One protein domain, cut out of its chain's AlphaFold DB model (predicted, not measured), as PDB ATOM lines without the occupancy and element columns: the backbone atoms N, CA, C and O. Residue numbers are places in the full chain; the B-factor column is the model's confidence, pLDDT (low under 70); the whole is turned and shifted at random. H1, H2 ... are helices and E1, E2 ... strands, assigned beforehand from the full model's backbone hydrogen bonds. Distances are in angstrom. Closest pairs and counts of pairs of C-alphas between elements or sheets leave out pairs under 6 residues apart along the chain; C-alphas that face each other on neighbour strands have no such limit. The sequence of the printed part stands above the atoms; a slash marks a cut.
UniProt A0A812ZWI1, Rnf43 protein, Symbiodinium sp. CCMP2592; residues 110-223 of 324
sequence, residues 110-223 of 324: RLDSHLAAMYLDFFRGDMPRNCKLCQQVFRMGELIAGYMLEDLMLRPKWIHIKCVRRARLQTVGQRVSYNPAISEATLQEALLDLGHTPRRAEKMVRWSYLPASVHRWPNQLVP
ATOM      1  N   ARG A 110     125.621  98.657 195.563       41.56
ATOM      2  CA  ARG A 110     125.230  97.236 195.651       41.56
ATOM      3  C   ARG A 110     126.445  96.286 195.586       41.56
ATOM      4  O   ARG A 110     126.341  95.202 195.021       41.56
ATOM      5  N   LEU A 111     127.596  96.721 196.107       48.66
ATOM      6  CA  LEU A 111     128.824  95.931 196.224       48.66
ATOM      7  C   LEU A 111     128.526  94.576 196.871       48.66
ATOM      8  O   LEU A 111     127.811  94.494 197.871       48.66
ATOM      9  N   ASP A 112     129.082  93.538 196.257       50.22
ATOM     10  CA  ASP A 112     128.813  92.142 196.568       50.22
ATOM     11  C   ASP A 112     129.154  91.805 198.032       50.22
ATOM     12  O   ASP A 112     130.198  92.217 198.549       50.22
ATOM     13  N   SER A 113     128.298  91.036 198.713       51.25
ATOM     14  CA  SER A 113     128.415  90.732 200.155       51.25
ATOM     15  C   SER A 113     129.616  89.835 200.500       51.25
ATOM     16  O   SER A 113     129.914  89.570 201.669       51.25
ATOM     17  N   HIS A 114     130.329  89.384 199.469       56.03
ATOM     18  CA  HIS A 114     131.567  88.619 199.529       56.03
ATOM     19  C   HIS A 114     132.838  89.489 199.596       56.03
ATOM     20  O   HIS A 114     133.925  88.952 199.809       56.03
ATOM     21  N   LEU A 115     132.732  90.815 199.450       65.56
ATOM     22  CA  LEU A 115     133.881  91.722 199.344       65.56
ATOM     23  C   LEU A 115     134.246  92.383 200.683       65.56
ATOM     24  O   LEU A 115     133.382  92.694 201.499       65.56
ATOM     25  N   ALA A 116     135.545  92.595 200.910       69.44
ATOM     26  CA  ALA A 116     136.055  93.172 202.151       69.44
ATOM     27  C   ALA A 116     135.895  94.700 202.200       69.44
ATOM     28  O   ALA A 116     136.348  95.417 201.311       69.44
ATOM     29  N   ALA A 117     135.301  95.196 203.286       72.00
ATOM     30  CA  ALA A 117     135.156  96.622 203.571       72.00
ATOM     31  C   ALA A 117     136.463  97.255 204.085       72.00
ATOM     32  O   ALA A 117     136.694  98.453 203.900       72.00
ATOM     33  N   MET A 118     137.302  96.449 204.746       80.19
ATOM     34  CA  MET A 118     138.510  96.868 205.459       80.19
ATOM     35  C   MET A 118     139.654  95.863 205.280       80.19
ATOM     36  O   MET A 118     139.423  94.682 205.010       80.19
ATOM     37  N   TYR A 119     140.879  96.343 205.488       84.25
ATOM     38  CA  TYR A 119     142.117  95.567 205.415       84.25
ATOM     39  C   TYR A 119     142.866  95.579 206.748       84.25
ATOM     40  O   TYR A 119     142.882  96.611 207.418       84.25
ATOM     41  N   LEU A 120     143.532  94.476 207.094       89.06
ATOM     42  CA  LEU A 120     144.521  94.387 208.174       89.06
ATOM     43  C   LEU A 120     145.895  94.012 207.607       89.06
ATOM     44  O   LEU A 120     146.020  93.043 206.855       89.06
ATOM     45  N   ASP A 121     146.922  94.761 207.996       89.25
ATOM     46  CA  ASP A 121     148.328  94.498 207.660       89.25
ATOM     47  C   ASP A 121     149.242  94.981 208.802       89.25
ATOM     48  O   ASP A 121     148.798  95.678 209.720       89.25
ATOM     49  N   PHE A 122     150.525  94.639 208.747       89.44
ATOM     50  CA  PHE A 122     151.564  95.235 209.581       89.44
ATOM     51  C   PHE A 122     152.180  96.455 208.894       89.44
ATOM     52  O   PHE A 122     152.424  96.449 207.688       89.44
ATOM     53  N   PHE A 123     152.502  97.498 209.657       89.12
ATOM     54  CA  PHE A 123     153.188  98.666 209.113       89.12
ATOM     55  C   PHE A 123     154.644  98.346 208.726       89.12
ATOM     56  O   PHE A 123     155.454  97.967 209.576       89.12
ATOM     57  N   ARG A 124     154.972  98.541 207.441       83.75
ATOM     58  CA  ARG A 124     156.291  98.261 206.830       83.75
ATOM     59  C   ARG A 124     157.146  99.503 206.541       83.75
ATOM     60  O   ARG A 124     158.275  99.371 206.095       83.75
ATOM     61  N   GLY A 125     156.642 100.709 206.818       76.94
ATOM     62  CA  GLY A 125     157.360 101.972 206.576       76.94
ATOM     63  C   GLY A 125     157.037 102.663 205.246       76.94
ATOM     64  O   GLY A 125     157.169 103.886 205.165       76.94
ATOM     65  N   ASP A 126     156.552 101.912 204.255       67.69
ATOM     66  CA  ASP A 126     156.366 102.352 202.856       67.69
ATOM     67  C   ASP A 126     155.110 103.212 202.613       67.69
ATOM     68  O   ASP A 126     154.913 103.756 201.532       67.69
ATOM     69  N   MET A 127     154.234 103.318 203.613       61.47
ATOM     70  CA  MET A 127     152.879 103.881 203.519       61.47
ATOM     71  C   MET A 127     152.652 104.955 204.608       61.47
ATOM     72  O   MET A 127     153.525 105.142 205.462       61.47
ATOM     73  N   PRO A 128     151.565 105.765 204.593       64.56
ATOM     74  CA  PRO A 128     151.567 107.055 205.288       64.56
ATOM     75  C   PRO A 128     151.737 106.910 206.802       64.56
ATOM     76  O   PRO A 128     150.884 106.357 207.492       64.56
ATOM     77  N   ARG A 129     152.827 107.495 207.310       75.12
ATOM     78  CA  ARG A 129     153.403 107.245 208.641       75.12
ATOM     79  C   ARG A 129     152.490 107.506 209.840       75.12
ATOM     80  O   ARG A 129     152.835 107.048 210.918       75.12
ATOM     81  N   ASN A 130     151.369 108.216 209.701       88.50
ATOM     82  CA  ASN A 130     150.558 108.688 210.831       88.50
ATOM     83  C   ASN A 130     149.102 108.200 210.762       88.50
ATOM     84  O   ASN A 130     148.397 108.444 209.773       88.50
ATOM     85  N   CYS A 131     148.635 107.608 211.865       88.38
ATOM     86  CA  CYS A 131     147.253 107.173 212.073       88.38
ATOM     87  C   CYS A 131     146.265 108.340 211.943       88.38
ATOM     88  O   CYS A 131     146.344 109.311 212.696       88.38
ATOM     89  N   LYS A 132     145.261 108.223 211.066       85.62
ATOM     90  CA  LYS A 132     144.317 109.323 210.779       85.62
ATOM     91  C   LYS A 132     143.379 109.728 211.926       85.62
ATOM     92  O   LYS A 132     142.712 110.749 211.800       85.62
ATOM     93  N   LEU A 133     143.358 108.987 213.039       85.50
ATOM     94  CA  LEU A 133     142.514 109.271 214.212       85.50
ATOM     95  C   LEU A 133     143.268 109.902 215.387       85.50
ATOM     96  O   LEU A 133     142.726 110.770 216.061       85.50
ATOM     97  N   CYS A 134     144.500 109.460 215.658       88.31
ATOM     98  CA  CYS A 134     145.307 109.967 216.779       88.31
ATOM     99  C   CYS A 134     146.555 110.750 216.348       88.31
ATOM    100  O   CYS A 134     147.284 111.229 217.210       88.31
ATOM    101  N   GLN A 135     146.818 110.849 215.039       90.00
ATOM    102  CA  GLN A 135     147.986 111.475 214.400       90.00
ATOM    103  C   GLN A 135     149.362 110.946 214.846       90.00
ATOM    104  O   GLN A 135     150.382 111.414 214.347       90.00
ATOM    105  N   GLN A 136     149.414 109.938 215.722       90.25
ATOM    106  CA  GLN A 136     150.651 109.274 216.133       90.25
ATOM    107  C   GLN A 136     151.269 108.469 214.989       90.25
ATOM    108  O   GLN A 136     150.554 107.959 214.118       90.25
ATOM    109  N   VAL A 137     152.599 108.370 215.015       88.69
ATOM    110  CA  VAL A 137     153.397 107.650 214.019       88.69
ATOM    111  C   VAL A 137     153.310 106.140 214.252       88.69
ATOM    112  O   VAL A 137     153.499 105.683 215.377       88.69
ATOM    113  N   PHE A 138     153.061 105.382 213.185       89.38
ATOM    114  CA  PHE A 138     153.131 103.923 213.179       89.38
ATOM    115  C   PHE A 138     154.577 103.448 213.346       89.38
ATOM    116  O   PHE A 138     155.490 103.941 212.676       89.38
ATOM    117  N   ARG A 139     154.786 102.451 214.203       89.31
ATOM    118  CA  ARG A 139     156.070 101.756 214.347       89.31
ATOM    119  C   ARG A 139     156.089 100.498 213.481       89.31
ATOM    120  O   ARG A 139     155.048  99.912 213.195       89.31
ATOM    121  N   MET A 140     157.285 100.093 213.057       88.44
ATOM    122  CA  MET A 140     157.489  98.872 212.272       88.44
ATOM    123  C   MET A 140     156.875  97.665 212.989       88.44
ATOM    124  O   MET A 140     157.130  97.467 214.176       88.44
ATOM    125  N   GLY A 141     156.059  96.885 212.281       87.25
ATOM    126  CA  GLY A 141     155.371  95.722 212.850       87.25
ATOM    127  C   GLY A 141     154.126  96.031 213.697       87.25
ATOM    128  O   GLY A 141     153.521  95.099 214.219       87.25
ATOM    129  N   GLU A 142     153.686  97.290 213.837       90.56
ATOM    130  CA  GLU A 142     152.369  97.567 214.434       90.56
ATOM    131  C   GLU A 142     151.234  97.182 213.474       90.56
ATOM    132  O   GLU A 142     151.299  97.461 212.275       90.56
ATOM    133  N   LEU A 143     150.171  96.573 214.013       90.94
ATOM    134  CA  LEU A 143     148.983  96.207 213.243       90.94
ATOM    135  C   LEU A 143     148.145  97.451 212.895       90.94
ATOM    136  O   LEU A 143     147.713  98.212 213.775       90.94
ATOM    137  N   ILE A 144     147.887  97.627 211.602       89.44
ATOM    138  CA  ILE A 144     147.150  98.754 211.030       89.44
ATOM    139  C   ILE A 144     145.898  98.277 210.297       89.44
ATOM    140  O   ILE A 144     145.901  97.251 209.620       89.44
ATOM    141  N   ALA A 145     144.825  99.058 210.417       88.50
ATOM    142  CA  ALA A 145     143.593  98.874 209.666       88.50
ATOM    143  C   ALA A 145     143.500  99.909 208.533       88.50
ATOM    144  O   ALA A 145     143.655 101.116 208.760       88.50
ATOM    145  N   GLY A 146     143.263  99.422 207.314       83.94
ATOM    146  CA  GLY A 146     143.151 100.197 206.080       83.94
ATOM    147  C   GLY A 146     141.713 100.264 205.562       83.94
ATOM    148  O   GLY A 146     140.979  99.276 205.616       83.94
ATOM    149  N   TYR A 147     141.309 101.429 205.053       77.69
ATOM    150  CA  TYR A 147     139.965 101.673 204.515       77.69
ATOM    151  C   TYR A 147     139.948 102.771 203.445       77.69
ATOM    152  O   TYR A 147     140.899 103.544 203.317       77.69
ATOM    153  N   MET A 148     138.835 102.887 202.718       70.12
ATOM    154  CA  MET A 148     138.489 104.083 201.945       70.12
ATOM    155  C   MET A 148     137.115 104.614 202.380       70.12
ATOM    156  O   MET A 148     136.286 103.880 202.918       70.12
ATOM    157  N   LEU A 149     136.914 105.916 202.170       60.22
ATOM    158  CA  LEU A 149     135.624 106.597 202.291       60.22
ATOM    159  C   LEU A 149     135.014 106.736 200.892       60.22
ATOM    160  O   LEU A 149     135.761 106.839 199.921       60.22
ATOM    161  N   GLU A 150     133.685 106.799 200.799       55.34
ATOM    162  CA  GLU A 150     132.943 106.923 199.529       55.34
ATOM    163  C   GLU A 150     133.157 108.279 198.805       55.34
ATOM    164  O   GLU A 150     132.679 108.472 197.688       55.34
ATOM    165  N   ASP A 151     133.901 109.215 199.408       50.94
ATOM    166  CA  ASP A 151     134.253 110.506 198.812       50.94
ATOM    167  C   ASP A 151     135.189 110.378 197.594       50.94
ATOM    168  O   ASP A 151     136.141 109.593 197.573       50.94
ATOM    169  N   LEU A 152     134.970 111.269 196.619       51.59
ATOM    170  CA  LEU A 152     135.503 111.308 195.241       51.59
ATOM    171  C   LEU A 152     137.034 111.189 195.047       51.59
ATOM    172  O   LEU A 152     137.501 111.167 193.911       51.59
ATOM    173  N   MET A 153     137.825 111.151 196.118       56.59
ATOM    174  CA  MET A 153     139.291 111.211 196.080       56.59
ATOM    175  C   MET A 153     139.987 109.842 196.163       56.59
ATOM    176  O   MET A 153     141.202 109.805 195.984       56.59
ATOM    177  N   LEU A 154     139.272 108.750 196.477       61.69
ATOM    178  CA  LEU A 154     139.779 107.357 196.489       61.69
ATOM    179  C   LEU A 154     141.107 107.117 197.254       61.69
ATOM    180  O   LEU A 154     141.841 106.176 196.966       61.69
ATOM    181  N   ARG A 155     141.452 107.960 198.239       64.06
ATOM    182  CA  ARG A 155     142.726 107.831 198.972       64.06
ATOM    183  C   ARG A 155     142.586 106.898 200.177       64.06
ATOM    184  O   ARG A 155     141.834 107.262 201.091       64.06
ATOM    185  N   PRO A 156     143.342 105.783 200.254       70.31
ATOM    186  CA  PRO A 156     143.314 104.903 201.411       70.31
ATOM    187  C   PRO A 156     143.734 105.644 202.681       70.31
ATOM    188  O   PRO A 156     144.617 106.509 202.694       70.31
ATOM    189  N   LYS A 157     143.055 105.310 203.769       80.00
ATOM    190  CA  LYS A 157     143.251 105.860 205.103       80.00
ATOM    191  C   LYS A 157     143.691 104.718 206.011       80.00
ATOM    192  O   LYS A 157     143.163 103.615 205.920       80.00
ATOM    193  N   TRP A 158     144.650 105.004 206.884       85.94
ATOM    194  CA  TRP A 158     145.263 104.018 207.768       85.94
ATOM    195  C   TRP A 158     145.167 104.477 209.218       85.94
ATOM    196  O   TRP A 158     145.373 105.659 209.527       85.94
ATOM    197  N   ILE A 159     144.841 103.542 210.105       87.75
ATOM    198  CA  ILE A 159     144.656 103.762 211.542       87.75
ATOM    199  C   ILE A 159     145.207 102.573 212.337       87.75
ATOM    200  O   ILE A 159     145.293 101.470 211.809       87.75
ATOM    201  N   HIS A 160     145.569 102.763 213.609       90.12
ATOM    202  CA  HIS A 160     145.868 101.616 214.477       90.12
ATOM    203  C   HIS A 160     144.586 100.827 214.760       90.12
ATOM    204  O   HIS A 160     143.531 101.447 214.924       90.12
ATOM    205  N   ILE A 161     144.694  99.510 214.949       87.06
ATOM    206  CA  ILE A 161     143.565  98.654 215.354       87.06
ATOM    207  C   ILE A 161     142.857  99.191 216.619       87.06
ATOM    208  O   ILE A 161     141.698  99.601 216.551       87.06
ATOM    209  N   LYS A 162     143.632  99.456 217.683       86.00
ATOM    210  CA  LYS A 162     143.217 100.106 218.947       86.00
ATOM    211  C   LYS A 162     142.551 101.482 218.803       86.00
ATOM    212  O   LYS A 162     141.980 102.007 219.758       86.00
ATOM    213  N   CYS A 163     142.662 102.132 217.642       86.69
ATOM    214  CA  CYS A 163     141.997 103.408 217.379       86.69
ATOM    215  C   CYS A 163     140.604 103.245 216.753       86.69
ATOM    216  O   CYS A 163     139.836 104.205 216.809       86.69
ATOM    217  N   VAL A 164     140.239 102.071 216.222       80.44
ATOM    218  CA  VAL A 164     138.940 101.837 215.561       80.44
ATOM    219  C   VAL A 164     137.763 102.161 216.485       80.44
ATOM    220  O   VAL A 164     136.838 102.859 216.069       80.44
ATOM    221  N   ARG A 165     137.848 101.799 217.774       76.69
ATOM    222  CA  ARG A 165     136.835 102.146 218.792       76.69
ATOM    223  C   ARG A 165     136.530 103.657 218.870       76.69
ATOM    224  O   ARG A 165     135.422 104.045 219.230       76.69
ATOM    225  N   ARG A 166     137.485 104.528 218.509       74.12
ATOM    226  CA  ARG A 166     137.320 106.000 218.483       74.12
ATOM    227  C   ARG A 166     136.713 106.534 217.178       74.12
ATOM    228  O   ARG A 166     136.332 107.700 217.141       74.12
ATOM    229  N   ALA A 167     136.623 105.719 216.127       68.06
ATOM    230  CA  ALA A 167     136.195 106.137 214.791       68.06
ATOM    231  C   ALA A 167     134.672 106.083 214.550       68.06
ATOM    232  O   ALA A 167     134.219 106.593 213.532       68.06
ATOM    233  N   ARG A 168     133.890 105.526 215.490       66.81
ATOM    234  CA  ARG A 168     132.412 105.403 215.430       66.81
ATOM    235  C   ARG A 168     131.890 104.617 214.210       66.81
ATOM    236  O   ARG A 168     131.032 105.092 213.470       66.81
ATOM    237  N   LEU A 169     132.422 103.416 213.989       66.88
ATOM    238  CA  LEU A 169     132.190 102.649 212.759       66.88
ATOM    239  C   LEU A 169     131.112 101.576 212.886       66.88
ATOM    240  O   LEU A 169     130.855 101.061 213.973       66.88
ATOM    241  N   GLN A 170     130.555 101.188 211.738       69.81
ATOM    242  CA  GLN A 170     129.817  99.937 211.583       69.81
ATOM    243  C   GLN A 170     130.751  98.862 211.011       69.81
ATOM    244  O   GLN A 170     130.793  98.614 209.810       69.81
ATOM    245  N   THR A 171     131.535  98.260 211.898       77.31
ATOM    246  CA  THR A 171     132.492  97.181 211.614       77.31
ATOM    247  C   THR A 171     131.854  95.797 211.705       77.31
ATOM    248  O   THR A 171     132.122  94.954 210.854       77.31
ATOM    249  N   VAL A 172     130.986  95.568 212.697       81.06
ATOM    250  CA  VAL A 172     130.267  94.297 212.907       81.06
ATOM    251  C   VAL A 172     129.525  93.863 211.639       81.06
ATOM    252  O   VAL A 172     128.843  94.664 210.993       81.06
ATOM    253  N   GLY A 173     129.671  92.586 211.275       77.81
ATOM    254  CA  GLY A 173     129.058  91.993 210.084       77.81
ATOM    255  C   GLY A 173     129.705  92.390 208.751       77.81
ATOM    256  O   GLY A 173     129.311  91.854 207.717       77.81
ATOM    257  N   GLN A 174     130.699  93.286 208.737       78.75
ATOM    258  CA  GLN A 174     131.501  93.542 207.538       78.75
ATOM    259  C   GLN A 174     132.569  92.456 207.360       78.75
ATOM    260  O   GLN A 174     133.024  91.843 208.328       78.75
ATOM    261  N   ARG A 175     133.017  92.242 206.118       81.31
ATOM    262  CA  ARG A 175     134.202  91.424 205.834       81.31
ATOM    263  C   ARG A 175     135.477  92.249 205.971       81.31
ATOM    264  O   ARG A 175     135.565  93.362 205.452       81.31
ATOM    265  N   VAL A 176     136.477  91.656 206.605       84.94
ATOM    266  CA  VAL A 176     137.846  92.163 206.715       84.94
ATOM    267  C   VAL A 176     138.757  91.226 205.943       84.94
ATOM    268  O   VAL A 176     138.702  90.016 206.155       84.94
ATOM    269  N   SER A 177     139.596  91.770 205.064       86.69
ATOM    270  CA  SER A 177     140.698  91.031 204.448       86.69
ATOM    271  C   SER A 177     141.977  91.248 205.256       86.69
ATOM    272  O   SER A 177     142.179  92.337 205.792       86.69
ATOM    273  N   TYR A 178     142.832  90.238 205.385       88.50
ATOM    274  CA  TYR A 178     144.004  90.317 206.261       88.50
ATOM    275  C   TYR A 178     145.239  89.663 205.643       88.50
ATOM    276  O   TYR A 178     145.148  88.623 204.991       88.50
ATOM    277  N   ASN A 179     146.406  90.270 205.861       89.19
ATOM    278  CA  ASN A 179     147.680  89.712 205.421       89.19
ATOM    279  C   ASN A 179     147.907  88.318 206.056       89.19
ATOM    280  O   ASN A 179     147.890  88.228 207.285       89.19
ATOM    281  N   PRO A 180     148.175  87.249 205.276       87.62
ATOM    282  CA  PRO A 180     148.482  85.910 205.797       87.62
ATOM    283  C   PRO A 180     149.655  85.831 206.786       87.62
ATOM    284  O   PRO A 180     149.791  84.827 207.475       87.62
ATOM    285  N   ALA A 181     150.503  86.862 206.868       88.31
ATOM    286  CA  ALA A 181     151.556  86.962 207.880       88.31
ATOM    287  C   ALA A 181     151.038  87.286 209.302       88.31
ATOM    288  O   ALA A 181     151.804  87.203 210.261       88.31
ATOM    289  N   ILE A 182     149.772  87.689 209.456       90.69
ATOM    290  CA  ILE A 182     149.143  87.947 210.759       90.69
ATOM    291  C   ILE A 182     148.772  86.604 211.398       90.69
ATOM    292  O   ILE A 182     148.024  85.824 210.809       90.69
ATOM    293  N   SER A 183     149.274  86.340 212.609       92.69
ATOM    294  CA  SER A 183     148.947  85.107 213.340       92.69
ATOM    295  C   SER A 183     147.456  85.035 213.684       92.69
ATOM    296  O   SER A 183     146.822  86.067 213.911       92.69
ATOM    297  N   GLU A 184     146.899  83.825 213.785       91.69
ATOM    298  CA  GLU A 184     145.476  83.642 214.090       91.69
ATOM    299  C   GLU A 184     145.068  84.305 215.419       91.69
ATOM    300  O   GLU A 184     144.043  84.978 215.475       91.69
ATOM    301  N   ALA A 185     145.904  84.221 216.458       90.44
ATOM    302  CA  ALA A 185     145.653  84.896 217.734       90.44
ATOM    303  C   ALA A 185     145.606  86.431 217.582       90.44
ATOM    304  O   ALA A 185     144.692  87.082 218.088       90.44
ATOM    305  N   THR A 186     146.545  87.012 216.825       91.88
ATOM    306  CA  THR A 186     146.576  88.458 216.528       91.88
ATOM    307  C   THR A 186     145.370  88.891 215.686       91.88
ATOM    308  O   THR A 186     144.837  89.985 215.874       91.88
ATOM    309  N   LEU A 187     144.918  88.036 214.765       90.88
ATOM    310  CA  LEU A 187     143.721  88.263 213.961       90.88
ATOM    311  C   LEU A 187     142.450  88.215 214.819       90.88
ATOM    312  O   LEU A 187     141.597  89.086 214.671       90.88
ATOM    313  N   GLN A 188     142.324  87.239 215.722       90.62
ATOM    314  CA  GLN A 188     141.185  87.129 216.636       90.62
ATOM    315  C   GLN A 188     141.111  88.337 217.585       90.62
ATOM    316  O   GLN A 188     140.042  88.933 217.714       90.62
ATOM    317  N   GLU A 189     142.238  88.769 218.168       89.31
ATOM    318  CA  GLU A 189     142.311  90.002 218.968       89.31
ATOM    319  C   GLU A 189     141.855  91.224 218.151       89.31
ATOM    320  O   GLU A 189     140.996  91.988 218.594       89.31
ATOM    321  N   ALA A 190     142.354  91.370 216.919       89.88
ATOM    322  CA  ALA A 190     141.966  92.458 216.027       89.88
ATOM    323  C   ALA A 190     140.471  92.424 215.660       89.88
ATOM    324  O   ALA A 190     139.813  93.462 215.676       89.88
ATOM    325  N   LEU A 191     139.909  91.250 215.363       89.75
ATOM    326  CA  LEU A 191     138.488  91.082 215.045       89.75
ATOM    327  C   LEU A 191     137.584  91.361 216.253       89.75
ATOM    328  O   LEU A 191     136.518  91.950 216.071       89.75
ATOM    329  N   LEU A 192     138.013  91.029 217.475       87.56
ATOM    330  CA  LEU A 192     137.329  91.447 218.703       87.56
ATOM    331  C   LEU A 192     137.383  92.972 218.876       87.56
ATOM    332  O   LEU A 192     136.364  93.587 219.191       87.56
ATOM    333  N   ASP A 193     138.533  93.601 218.625       86.31
ATOM    334  CA  ASP A 193     138.711  95.057 218.713       86.31
ATOM    335  C   ASP A 193     137.845  95.810 217.677       86.31
ATOM    336  O   ASP A 193     137.285  96.869 217.978       86.31
ATOM    337  N   LEU A 194     137.653  95.216 216.490       85.25
ATOM    338  CA  LEU A 194     136.689  95.654 215.472       85.25
ATOM    339  C   LEU A 194     135.231  95.366 215.866       85.25
ATOM    340  O   LEU A 194     134.352  96.146 215.507       85.25
ATOM    341  N   GLY A 195     134.947  94.284 216.593       80.00
ATOM    342  CA  GLY A 195     133.589  93.875 216.969       80.00
ATOM    343  C   GLY A 195     132.890  94.786 217.988       80.00
ATOM    344  O   GLY A 195     131.681  94.670 218.190       80.00
ATOM    345  N   HIS A 196     133.620  95.700 218.636       79.12
ATOM    346  CA  HIS A 196     133.076  96.607 219.650       79.12
ATOM    347  C   HIS A 196     132.243  97.741 219.030       79.12
ATOM    348  O   HIS A 196     132.779  98.673 218.423       79.12
ATOM    349  N   THR A 197     130.927  97.722 219.251       59.97
ATOM    350  CA  THR A 197     130.023  98.784 218.789       59.97
ATOM    351  C   THR A 197     130.176 100.081 219.610       59.97
ATOM    352  O   THR A 197     130.300 100.051 220.840       59.97
ATOM    353  N   PRO A 198     130.157 101.269 218.972       54.69
ATOM    354  CA  PRO A 198     130.158 102.542 219.690       54.69
ATOM    355  C   PRO A 198     128.788 102.797 220.346       54.69
ATOM    356  O   PRO A 198     127.766 102.797 219.668       54.69
ATOM    357  N   ARG A 199     128.761 103.110 221.652       48.81
ATOM    358  CA  ARG A 199     127.534 103.296 222.476       48.81
ATOM    359  C   ARG A 199     126.560 104.427 222.051       48.81
ATOM    360  O   ARG A 199     125.616 104.707 222.784       48.81
ATOM    361  N   ARG A 200     126.757 105.101 220.910       48.22
ATOM    362  CA  ARG A 200     125.798 106.059 220.317       48.22
ATOM    363  C   ARG A 200     125.782 105.932 218.793       48.22
ATOM    364  O   ARG A 200     126.791 106.193 218.142       48.22
ATOM    365  N   ALA A 201     124.622 105.585 218.235       45.59
ATOM    366  CA  ALA A 201     124.412 105.297 216.811       45.59
ATOM    367  C   ALA A 201     124.173 106.552 215.936       45.59
ATOM    368  O   ALA A 201     123.364 106.544 215.010       45.59
ATOM    369  N   GLU A 202     124.859 107.661 216.220       45.41
ATOM    370  CA  GLU A 202     124.672 108.920 215.486       45.41
ATOM    371  C   GLU A 202     125.559 108.975 214.234       45.41
ATOM    372  O   GLU A 202     126.765 109.209 214.329       45.41
ATOM    373  N   LYS A 203     124.933 108.780 213.062       46.84
ATOM    374  CA  LYS A 203     125.538 108.845 211.714       46.84
ATOM    375  C   LYS A 203     126.805 107.990 211.556       46.84
ATOM    376  O   LYS A 203     127.902 108.497 211.333       46.84
ATOM    377  N   MET A 204     126.614 106.671 211.608       52.69
ATOM    378  CA  MET A 204     127.616 105.696 211.165       52.69
ATOM    379  C   MET A 204     128.009 105.954 209.702       52.69
ATOM    380  O   MET A 204     127.145 106.152 208.848       52.69
ATOM    381  N   VAL A 205     129.310 105.926 209.411       54.38
ATOM    382  CA  VAL A 205     129.844 106.042 208.046       54.38
ATOM    383  C   VAL A 205     130.141 104.640 207.522       54.38
ATOM    384  O   VAL A 205     130.905 103.904 208.152       54.38
ATOM    385  N   ARG A 206     129.559 104.264 206.376       53.84
ATOM    386  CA  ARG A 206     129.886 102.999 205.703       53.84
ATOM    387  C   ARG A 206     131.300 103.087 205.139       53.84
ATOM    388  O   ARG A 206     131.665 104.088 204.527       53.84
ATOM    389  N   TRP A 207     132.110 102.064 205.388       60.75
ATOM    390  CA  TRP A 207     133.473 101.977 204.870       60.75
ATOM    391  C   TRP A 207     133.502 100.974 203.727       60.75
ATOM    392  O   TRP A 207     132.924  99.893 203.823       60.75
ATOM    393  N   SER A 208     134.154 101.355 202.635       58.94
ATOM    394  CA  SER A 208     134.249 100.533 201.437       58.94
ATOM    395  C   SER A 208     135.608 100.742 200.799       58.94
ATOM    396  O   SER A 208     135.851 101.755 200.139       58.94
ATOM    397  N   TYR A 209     136.488  99.758 200.937       56.47
ATOM    398  CA  TYR A 209     137.444  99.527 199.867       56.47
ATOM    399  C   TYR A 209     136.671  99.182 198.577       56.47
ATOM    400  O   TYR A 209     135.540  98.690 198.631       56.47
ATOM    401  N   LEU A 210     137.266  99.429 197.406       50.91
ATOM    402  CA  LEU A 210     136.787  98.784 196.176       50.91
ATOM    403  C   LEU A 210     136.946  97.250 196.314       50.91
ATOM    404  O   LEU A 210     137.596  96.809 197.265       50.91
ATOM    405  N   PRO A 211     136.368  96.425 195.413       45.56
ATOM    406  CA  PRO A 211     136.437  94.967 195.513       45.56
ATOM    407  C   PRO A 211     137.831  94.455 195.885       45.56
ATOM    408  O   PRO A 211     138.836  95.014 195.442       45.56
ATOM    409  N   ALA A 212     137.896  93.372 196.667       44.47
ATOM    410  CA  ALA A 212     139.141  92.815 197.202       44.47
ATOM    411  C   ALA A 212     140.002  92.078 196.147       44.47
ATOM    412  O   ALA A 212     140.501  90.979 196.360       44.47
ATOM    413  N   SER A 213     140.173  92.706 194.984       45.31
ATOM    414  CA  SER A 213     141.011  92.300 193.861       45.31
ATOM    415  C   SER A 213     142.426  92.886 193.919       45.31
ATOM    416  O   SER A 213     143.237  92.551 193.063       45.31
ATOM    417  N   VAL A 214     142.736  93.746 194.900       47.62
ATOM    418  CA  VAL A 214     144.093  94.303 195.089       47.62
ATOM    419  C   VAL A 214     145.049  93.244 195.646       47.62
ATOM    420  O   VAL A 214     146.154  93.077 195.136       47.62
ATOM    421  N   HIS A 215     144.598  92.452 196.623       53.56
ATOM    422  CA  HIS A 215     145.310  91.277 197.130       53.56
ATOM    423  C   HIS A 215     144.322  90.124 197.326       53.56
ATOM    424  O   HIS A 215     143.272  90.318 197.936       53.56
ATOM    425  N   ARG A 216     144.668  88.913 196.861       64.94
ATOM    426  CA  ARG A 216     143.894  87.669 197.089       64.94
ATOM    427  C   ARG A 216     144.100  87.127 198.510       64.94
ATOM    428  O   ARG A 216     144.444  85.964 198.705       64.94
ATOM    429  N   TRP A 217     143.975  88.000 199.495       79.75
ATOM    430  CA  TRP A 217     144.130  87.663 200.900       79.75
ATOM    431  C   TRP A 217     142.863  86.992 201.448       79.75
ATOM    432  O   TRP A 217     141.760  87.259 200.953       79.75
ATOM    433  N   PRO A 218     142.991  86.124 202.468       82.50
ATOM    434  CA  PRO A 218     141.838  85.575 203.168       82.50
ATOM    435  C   PRO A 218     140.966  86.701 203.739       82.50
ATOM    436  O   PRO A 218     141.414  87.836 203.938       82.50
ATOM    437  N   ASN A 219     139.690  86.393 203.966       85.38
ATOM    438  CA  ASN A 219     138.749  87.330 204.561       85.38
ATOM    439  C   ASN A 219     137.826  86.640 205.565       85.38
ATOM    440  O   ASN A 219     137.407  85.501 205.364       85.38
ATOM    441  N   GLN A 220     137.498  87.367 206.627       86.31
ATOM    442  CA  GLN A 220     136.675  86.904 207.738       86.31
ATOM    443  C   GLN A 220     135.610  87.960 208.055       86.31
ATOM    444  O   GLN A 220     135.814  89.153 207.823       86.31
ATOM    445  N   LEU A 221     134.450  87.525 208.548       87.12
ATOM    446  CA  LEU A 221     133.431  88.439 209.061       87.12
ATOM    447  C   LEU A 221     133.867  88.964 210.429       87.12
ATOM    448  O   LEU A 221     134.292  88.182 211.278       87.12
ATOM    449  N   VAL A 222     133.721  90.269 210.658       86.12
ATOM    450  CA  VAL A 222     133.839  90.847 212.000       86.12
ATOM    451  C   VAL A 222     132.668  90.322 212.833       86.12
ATOM    452  O   VAL A 222     131.516  90.634 212.497       86.12
ATOM    453  N   PRO A 223     132.917  89.529 213.892       83.31
ATOM    454  CA  PRO A 223     131.851  89.105 214.783       83.31
ATOM    455  C   PRO A 223     131.291  90.334 215.509       83.31
ATOM    456  O   PRO A 223     131.958  91.366 215.620       83.31
TER     457      PRO A 223
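What this domain is: This is residues 110 to 223 of the 324 residues of the protein "Rnf43 protein" of Symbiodinium sp. CCMP2592 (UniProt A0A812ZWI1). With little regular structure, a strongly twisted five-strand sheet has H1 and H2 on one face. Of 114 printed residues, 39 are in E1 E2 E3 H1 E4 H2 E5, mixed class. The mixed sheet, in order E3 E2 E1 E4 E5, sits in a compact whole with radius of gyration of the C-alphas 13.3 A and spans 34 by 31 by 30 A.

Where its parts are: E1, residues 118 to 122, begins at C-alpha (138.510, 96.868, 205.459). E2 is 143 to 147, E3 157 to 160, H1 161 to 166, E4 175 to 178, H2 184 to 195, 15.9 A long. E5, 219 to 221, ends at C-alpha (133.431, 88.439, 209.061).

How they stand to each other: The hairpins E1, E2 and E2, E3 make an antiparallel meander, N 146 and O 119 being 2.8 A apart. E4 is parallel to E1, N 120 and O 177 being 2.8 A apart. H2 touches H1, closest C-alphas Ala 190 and Ile 161, 6.4 A.

The domain as a whole: The printed part has no cut, two long links and 41 residues under pLDDT 70.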